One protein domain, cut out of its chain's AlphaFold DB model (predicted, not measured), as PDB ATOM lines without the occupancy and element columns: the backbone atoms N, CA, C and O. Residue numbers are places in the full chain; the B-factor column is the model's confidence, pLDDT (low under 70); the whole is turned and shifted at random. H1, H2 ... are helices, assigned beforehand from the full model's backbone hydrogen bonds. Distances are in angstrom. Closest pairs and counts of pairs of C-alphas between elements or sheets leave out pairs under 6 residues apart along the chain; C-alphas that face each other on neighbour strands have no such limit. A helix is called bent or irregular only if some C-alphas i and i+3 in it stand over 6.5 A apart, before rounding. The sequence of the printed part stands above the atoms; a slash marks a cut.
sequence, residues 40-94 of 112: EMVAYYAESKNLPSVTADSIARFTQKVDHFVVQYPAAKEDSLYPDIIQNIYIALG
ATOM      1  N   GLU A  40     195.194 -51.231 245.898       93.94
ATOM      2  CA  GLU A  40     196.438 -50.605 246.334       93.94
ATOM      3  C   GLU A  40     196.415 -50.259 247.825       93.94
ATOM      4  O   GLU A  40     197.443 -50.386 248.485       93.94
ATOM      5  N   MET A  41     195.257 -49.904 248.391       93.25
ATOM      6  CA  MET A  41     195.129 -49.578 249.816       93.25
ATOM      7  C   MET A  41     195.352 -50.805 250.694       93.25
ATOM      8  O   MET A  41     195.993 -50.708 251.737       93.25
ATOM      9  N   VAL A  42     194.938 -51.990 250.236       95.12
ATOM     10  CA  VAL A  42     195.238 -53.256 250.922       95.12
ATOM     11  C   VAL A  42     196.744 -53.529 250.913       95.12
ATOM     12  O   VAL A  42     197.315 -53.920 251.936       95.12
ATOM     13  N   ALA A  43     197.410 -53.288 249.781       96.06
ATOM     14  CA  ALA A  43     198.857 -53.459 249.661       96.06
ATOM     15  C   ALA A  43     199.625 -52.446 250.525       96.06
ATOM     16  O   ALA A  43     200.548 -52.821 251.250       96.06
ATOM     17  N   TYR A  44     199.213 -51.178 250.505       97.56
ATOM     18  CA  TYR A  44     199.803 -50.124 251.325       97.56
ATOM     19  C   TYR A  44     199.597 -50.387 252.809       97.56
ATOM     20  O   TYR A  44     200.534 -50.209 253.575       97.56
ATOM     21  N   TYR A  45     198.436 -50.894 253.214       97.19
ATOM     22  CA  TYR A  45     198.196 -51.313 254.590       97.19
ATOM     23  C   TYR A  45     199.083 -52.493 255.013       97.19
ATOM     24  O   TYR A  45     199.620 -52.531 256.123       97.19
ATOM     25  N   ALA A  46     199.282 -53.482 254.139       97.00
ATOM     26  CA  ALA A  46     200.186 -54.593 254.423       97.00
ATOM     27  C   ALA A  46     201.640 -54.120 254.603       97.00
ATOM     28  O   ALA A  46     202.328 -54.565 255.524       97.00
ATOM     29  N   GLU A  47     202.092 -53.200 253.753       96.81
ATOM     30  CA  GLU A  47     203.426 -52.604 253.814       96.81
ATOM     31  C   GLU A  47     203.590 -51.670 255.022       96.81
ATOM     32  O   GLU A  47     204.609 -51.748 255.708       96.81
ATOM     33  N   SER A  48     202.568 -50.868 255.351       96.69
ATOM     34  CA  SER A  48     202.613 -49.886 256.440       96.69
ATOM     35  C   SER A  48     202.872 -50.530 257.803       96.69
ATOM     36  O   SER A  48     203.563 -49.955 258.641       96.69
ATOM     37  N   LYS A  49     202.385 -51.759 258.014       95.88
ATOM     38  CA  LYS A  49     202.622 -52.542 259.242       95.88
ATOM     39  C   LYS A  49     204.097 -52.866 259.499       95.88
ATOM     40  O   LYS A  49     204.456 -53.182 260.628       95.88
ATOM     41  N   ASN A  50     204.946 -52.791 258.475       95.19
ATOM     42  CA  ASN A  50     206.377 -53.070 258.582       95.19
ATOM     43  C   ASN A  50     207.230 -51.794 258.659       95.19
ATOM     44  O   ASN A  50     208.448 -51.887 258.770       95.19
ATOM     45  N   LEU A  51     206.631 -50.599 258.624       93.31
ATOM     46  CA  LEU A  51     207.390 -49.343 258.673       93.31
ATOM     47  C   LEU A  51     208.269 -49.169 259.925       93.31
ATOM     48  O   LEU A  51     209.365 -48.629 259.782       93.31
ATOM     49  N   PRO A  52     207.884 -49.646 261.126       89.88
ATOM     50  CA  PRO A  52     208.746 -49.529 262.303       89.88
ATOM     51  C   PRO A  52     210.068 -50.308 262.212       89.88
ATOM     52  O   PRO A  52     210.969 -50.059 263.006       89.88
ATOM     53  N   SER A  53     210.198 -51.266 261.284       90.19
ATOM     54  CA  SER A  53     211.401 -52.101 261.135       90.19
ATOM     55  C   SER A  53     212.310 -51.686 259.973       90.19
ATOM     56  O   SER A  53     213.338 -52.328 259.746       90.19
ATOM     57  N   VAL A  54     211.967 -50.623 259.239       91.25
ATOM     58  CA  VAL A  54     212.747 -50.140 258.090       91.25
ATOM     59  C   VAL A  54     213.430 -48.802 258.377       91.25
ATOM     60  O   VAL A  54     213.204 -48.151 259.392       91.25
ATOM     61  N   THR A  55     214.310 -48.385 257.469       92.88
ATOM     62  CA  THR A  55     215.048 -47.121 257.592       92.88
ATOM     63  C   THR A  55     214.152 -45.900 257.372       92.88
ATOM     64  O   THR A  55     213.180 -45.966 256.618       92.88
ATOM     65  N   ALA A  56     214.538 -44.748 257.933       90.00
ATOM     66  CA  ALA A  56     213.840 -43.471 257.740       90.00
ATOM     67  C   ALA A  56     213.643 -43.105 256.256       90.00
ATOM     68  O   ALA A  56     212.555 -42.691 255.860       90.00
ATOM     69  N   ASP A  57     214.648 -43.347 255.408       91.94
ATOM     70  CA  ASP A  57     214.537 -43.148 253.955       91.94
ATOM     71  C   ASP A  57     213.437 -44.008 253.325       91.94
ATOM     72  O   ASP A  57     212.773 -43.601 252.371       91.94
ATOM     73  N   SER A  58     213.253 -45.227 253.832       92.31
ATOM     74  CA  SER A  58     212.226 -46.145 253.342       92.31
ATOM     75  C   SER A  58     210.837 -45.698 253.785       92.31
ATOM     76  O   SER A  58     209.914 -45.736 252.974       92.31
ATOM     77  N   ILE A  59     210.710 -45.177 255.009       92.62
ATOM     78  CA  ILE A  59     209.477 -44.543 255.492       92.62
ATOM     79  C   ILE A  59     209.138 -43.327 254.620       92.62
ATOM     80  O   ILE A  59     208.022 -43.233 254.122       92.62
ATOM     81  N   ALA A  60     210.101 -42.442 254.348       93.44
ATOM     82  CA  ALA A  60     209.884 -41.258 253.512       93.44
ATOM     83  C   ALA A  60     209.421 -41.618 252.089       93.44
ATOM     84  O   ALA A  60     208.466 -41.030 251.575       93.44
ATOM     85  N   ARG A  61     210.051 -42.625 251.468       96.00
ATOM     86  CA  ARG A  61     209.635 -43.144 250.154       96.00
ATOM     87  C   ARG A  61     208.224 -43.727 250.185       96.00
ATOM     88  O   ARG A  61     207.455 -43.489 249.256       96.00
ATOM     89  N   PHE A  62     207.873 -44.464 251.236       97.19
ATOM     90  CA  PHE A  62     206.526 -45.002 251.398       97.19
ATOM     91  C   PHE A  62     205.484 -43.890 251.560       97.19
ATOM     92  O   PHE A  62     204.475 -43.898 250.858       97.19
ATOM     93  N   THR A  63     205.752 -42.889 252.400       95.88
ATOM     94  CA  THR A  63     204.869 -41.728 252.580       95.88
ATOM     95  C   THR A  63     204.627 -41.005 251.259       95.88
ATOM     96  O   THR A  63     203.483 -40.729 250.914       95.88
ATOM     97  N   GLN A  64     205.683 -40.762 250.475       96.31
ATOM     98  CA  GLN A  64     205.553 -40.135 249.157       96.31
ATOM     99  C   GLN A  64     204.731 -40.992 248.185       96.31
ATOM    100  O   GLN A  64     203.960 -40.453 247.394       96.31
ATOM    101  N   LYS A  65     204.875 -42.321 248.239       97.06
ATOM    102  CA  LYS A  65     204.089 -43.250 247.418       97.06
ATOM    103  C   LYS A  65     202.594 -43.148 247.732       97.06
ATOM    104  O   LYS A  65     201.792 -43.023 246.808       97.06
ATOM    105  N   VAL A  66     202.232 -43.174 249.016       96.50
ATOM    106  CA  VAL A  66     200.838 -43.042 249.467       96.50
ATOM    107  C   VAL A  66     200.281 -41.665 249.102       96.50
ATOM    108  O   VAL A  66     199.188 -41.589 248.548       96.50
ATOM    109  N   ASP A  67     201.045 -40.591 249.332       96.12
ATOM    110  CA  ASP A  67     200.644 -39.221 248.985       96.12
ATOM    111  C   ASP A  67     200.383 -39.066 247.478       96.12
ATOM    112  O   ASP A  67     199.329 -38.585 247.064       96.12
ATOM    113  N   HIS A  68     201.291 -39.573 246.640       97.06
ATOM    114  CA  HIS A  68     201.124 -39.530 245.190       97.06
ATOM    115  C   HIS A  68     199.863 -40.274 244.739       97.06
ATOM    116  O   HIS A  68     199.130 -39.785 243.879       97.06
ATOM    117  N   PHE A  69     199.588 -41.439 245.332       96.00
ATOM    118  CA  PHE A  69     198.389 -42.211 245.023       96.00
ATOM    119  C   PHE A  69     197.113 -41.436 245.365       96.00
ATOM    120  O   PHE A  69     196.238 -41.305 244.515       96.00
ATOM    121  N   VAL A  70     197.016 -40.841 246.558       95.12
ATOM    122  CA  VAL A  70     195.812 -40.084 246.949       95.12
ATOM    123  C   VAL A  70     195.680 -38.732 246.245       95.12
ATOM    124  O   VAL A  70     194.589 -38.167 246.209       95.12
ATOM    125  N   VAL A  71     196.761 -38.192 245.675       94.88
ATOM    126  CA  VAL A  71     196.693 -37.038 244.764       94.88
ATOM    127  C   VAL A  71     196.077 -37.445 243.424       94.88
ATOM    128  O   VAL A  71     195.257 -36.703 242.886       94.88
ATOM    129  N   GLN A  72     196.440 -38.619 242.896       95.88
ATOM    130  CA  GLN A  72     195.859 -39.159 241.662       95.88
ATOM    131  C   GLN A  72     194.413 -39.639 241.855       95.88
ATOM    132  O   GLN A  72     193.581 -39.433 240.972       95.88
ATOM    133  N   TYR A  73     194.111 -40.221 243.017       94.31
ATOM    134  CA  TYR A  73     192.811 -40.789 243.374       94.31
ATOM    135  C   TYR A  73     192.302 -40.183 244.690       94.31
ATOM    136  O   TYR A  73     192.403 -40.805 245.749       94.31
ATOM    137  N   PRO A  74     191.733 -38.961 244.669       92.88
ATOM    138  CA  PRO A  74     191.314 -38.274 245.893       92.88
ATOM    139  C   PRO A  74     190.287 -39.038 246.735       92.88
ATOM    140  O   PRO A  74     190.298 -38.909 247.960       92.88
ATOM    141  N   ALA A  75     189.430 -39.847 246.102       90.62
ATOM    142  CA  ALA A  75     188.434 -40.668 246.790       90.62
ATOM    143  C   ALA A  75     189.055 -41.807 247.617       90.62
ATOM    144  O   ALA A  75     188.432 -42.262 248.572       90.62
ATOM    145  N   ALA A  76     190.313 -42.191 247.368       91.38
ATOM    146  CA  ALA A  76     191.025 -43.169 248.193       91.38
ATOM    147  C   ALA A  76     191.227 -42.705 249.646       91.38
ATOM    148  O   ALA A  76     191.447 -43.527 250.529       91.38
ATOM    149  N   LYS A  77     191.107 -41.399 249.928       92.38
ATOM    150  CA  LYS A  77     191.100 -40.878 251.306       92.38
ATOM    151  C   LYS A  77     189.859 -41.293 252.101       92.38
ATOM    152  O   LYS A  77     189.877 -41.196 253.324       92.38
ATOM    153  N   GLU A  78     188.791 -41.701 251.416       92.06
ATOM    154  CA  GLU A  78     187.552 -42.200 252.020       92.06
ATOM    155  C   GLU A  78     187.595 -43.725 252.246       92.06
ATOM    156  O   GLU A  78     186.689 -44.270 252.872       92.06
ATOM    157  N   ASP A  79     188.647 -44.415 251.781       92.56
ATOM    158  CA  ASP A  79     188.842 -45.840 252.046       92.56
ATOM    159  C   ASP A  79     189.094 -46.077 253.542       92.56
ATOM    160  O   ASP A  79     189.891 -45.388 254.186       92.56
ATOM    161  N   SER A  80     188.441 -47.103 254.087       92.50
ATOM    162  CA  SER A  80     188.546 -47.488 255.497       92.50
ATOM    163  C   SER A  80     189.974 -47.770 255.988       92.50
ATOM    164  O   SER A  80     190.235 -47.596 257.174       92.50
ATOM    165  N   LEU A  81     190.902 -48.167 255.107       94.44
ATOM    166  CA  LEU A  81     192.295 -48.473 255.462       94.44
ATOM    167  C   LEU A  81     193.209 -47.244 255.452       94.44
ATOM    168  O   LEU A  81     194.291 -47.280 256.043       94.44
ATOM    169  N   TYR A  82     192.806 -46.157 254.790       94.50
ATOM    170  CA  TYR A  82     193.598 -44.930 254.732       94.50
ATOM    171  C   TYR A  82     194.003 -44.387 256.114       94.50
ATOM    172  O   TYR A  82     195.200 -44.140 256.305       94.50
ATOM    173  N   PRO A  83     193.091 -44.220 257.099       94.50
ATOM    174  CA  PRO A  83     193.474 -43.720 258.420       94.50
ATOM    175  C   PRO A  83     194.526 -44.602 259.107       94.50
ATOM    176  O   PRO A  83     195.484 -44.071 259.669       94.50
ATOM    177  N   ASP A  84     194.418 -45.927 258.989       95.44
ATOM    178  CA  ASP A  84     195.367 -46.861 259.599       95.44
ATOM    179  C   ASP A  84     196.750 -46.800 258.931       95.44
ATOM    180  O   ASP A  84     197.785 -46.896 259.596       95.44
ATOM    181  N   ILE A  85     196.802 -46.617 257.608       96.31
ATOM    182  CA  ILE A  85     198.063 -46.414 256.876       96.31
ATOM    183  C   ILE A  85     198.766 -45.149 257.382       96.31
ATOM    184  O   ILE A  85     199.962 -45.186 257.681       96.31
ATOM    185  N   ILE A  86     198.030 -44.042 257.515       96.06
ATOM    186  CA  ILE A  86     198.574 -42.767 258.003       96.06
ATOM    187  C   ILE A  86     199.036 -42.885 259.457       96.06
ATOM    188  O   ILE A  86     200.116 -42.399 259.796       96.06
ATOM    189  N   GLN A  87     198.274 -43.581 260.302       93.75
ATOM    190  CA  GLN A  87     198.665 -43.850 261.683       93.75
ATOM    191  C   GLN A  87     199.983 -44.634 261.757       93.75
ATOM    192  O   GLN A  87     200.887 -44.259 262.503       93.75
ATOM    193  N   ASN A  88     200.133 -45.683 260.947       94.75
ATOM    194  CA  ASN A  88     201.360 -46.478 260.895       94.75
ATOM    195  C   ASN A  88     202.577 -45.654 260.443       94.75
ATOM    196  O   ASN A  88     203.658 -45.800 261.014       94.75
ATOM    197  N   ILE A  89     202.405 -44.763 259.458       94.06
ATOM    198  CA  ILE A  89     203.452 -43.814 259.043       94.06
ATOM    199  C   ILE A  89     203.850 -42.917 260.217       94.06
ATOM    200  O   ILE A  89     205.037 -42.746 260.489       94.06
ATOM    201  N   TYR A  90     202.868 -42.360 260.928       90.69
ATOM    202  CA  TYR A  90     203.117 -41.451 262.042       90.69
ATOM    203  C   TYR A  90     203.873 -42.134 263.192       90.69
ATOM    204  O   TYR A  90     204.872 -41.596 263.670       90.69
ATOM    205  N   ILE A  91     203.464 -43.349 263.574       90.19
ATOM    206  CA  ILE A  91     204.156 -44.163 264.585       90.19
ATOM    207  C   ILE A  91     205.603 -44.440 264.157       90.19
ATOM    208  O   ILE A  91     206.527 -44.259 264.949       90.19
ATOM    209  N   ALA A  92     205.820 -44.837 262.900       90.38
ATOM    210  CA  ALA A  92     207.152 -45.159 262.391       90.38
ATOM    211  C   ALA A  92     208.093 -43.940 262.336       90.38
ATOM    212  O   ALA A  92     209.303 -44.090 262.481       90.38
ATOM    213  N   LEU A  93     207.552 -42.728 262.179       88.06
ATOM    214  CA  LEU A  93     208.309 -41.472 262.255       88.06
ATOM    215  C   LEU A  93     208.648 -41.041 263.696       88.06
ATOM    216  O   LEU A  93     209.241 -39.980 263.887       88.06
ATOM    217  N   GLY A  94     208.293 -41.839 264.709       81.69
ATOM    218  CA  GLY A  94     208.502 -41.508 266.121       81.69
ATOM    219  C   GLY A  94     207.372 -40.673 266.730       81.69
ATOM    220  O   GLY A  94     207.537 -40.100 267.807       81.69
TER     221      GLY A  94
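What this domain is: This is residues 40 to 94 of the 112 residues of an uncharacterized protein of Prevotellaceae bacterium MN60 (UniProt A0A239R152). Three helices, H1, H2 and H4, run side by side at shallow tilts as a small bundle whose centres make a triangle, with H1 and H4 pointing the same way and the longest helix, H2, pointing opposite to both. The short H3 caps the end where H2 finishes and where H1 and H4 begin; H1 and H4 are the closest pair, while H2 meets the other two through few C-alphas. The printed part has 55 residues with four named helices, in the order H1, H2, H3, H4, and no named strand; the class is all helix. The whole is compact, with a radius of gyration of the C-alphas of 10.4 A, and elongated, spanning 29 by 18 by 17 A.

Where its parts are: H1 is residues 40 to 48, 11.9 A from first to last C-alpha, beginning at C-alpha 40 at (196.438, -50.605, 246.334). H2, residues 56 to 72, is 24.5 A long and begins at C-alpha 56 at (213.840, -43.471, 257.740). H3 is residues 74 to 78, 8.2 A long; it is neither bent nor irregular, but only just: C-alphas 74 and 77 are 6.0 A apart. H4, residues 82 to 92, is 15.6 A long and ends at C-alpha 92 at (207.152, -45.159, 262.391).

How they stand to each other: H1 and H4 touch, with the C-alphas of Tyr 45 and Ile 85 the closest at 5.4 A. They run the same way at a shallow tilt of 21 degrees. H1 and H2 are close but not clearly touching, their closest C-alphas being those of Tyr 44 and Val 66 at 7.4 A; they run opposite ways at a shallow tilt of 17 degrees. H2 and H4 only just touch, with 3 pairs of C-alphas within 8 A, and H2 does so with residues 59 to 63 alone. Their closest C-alphas are those of Thr 63 and Ile 89, 6.9 A apart, and they run opposite ways at a shallow tilt of 19 degrees. H3 touches no helix but is near H2, where the C-alphas of Val 70 and Ala 76 are the closest at 5.8 A. In H1, H2 and H4 every O i to N i+4 pair is within hydrogen-bond range; in H3 it is 0 of 1, beside 2 of 2 O i to N i+3 pairs.

The domain as a whole: The C-alphas farthest apart are those of Thr 55 and Ala 75, at 29.4 A. The printed part has no cut. The links H2 to H3 and H3 to H4 are tight, and H1 to H2, with 7 residues between, is short. The mean pLDDT of the printed part is 93.8, and no printed residue is under 70.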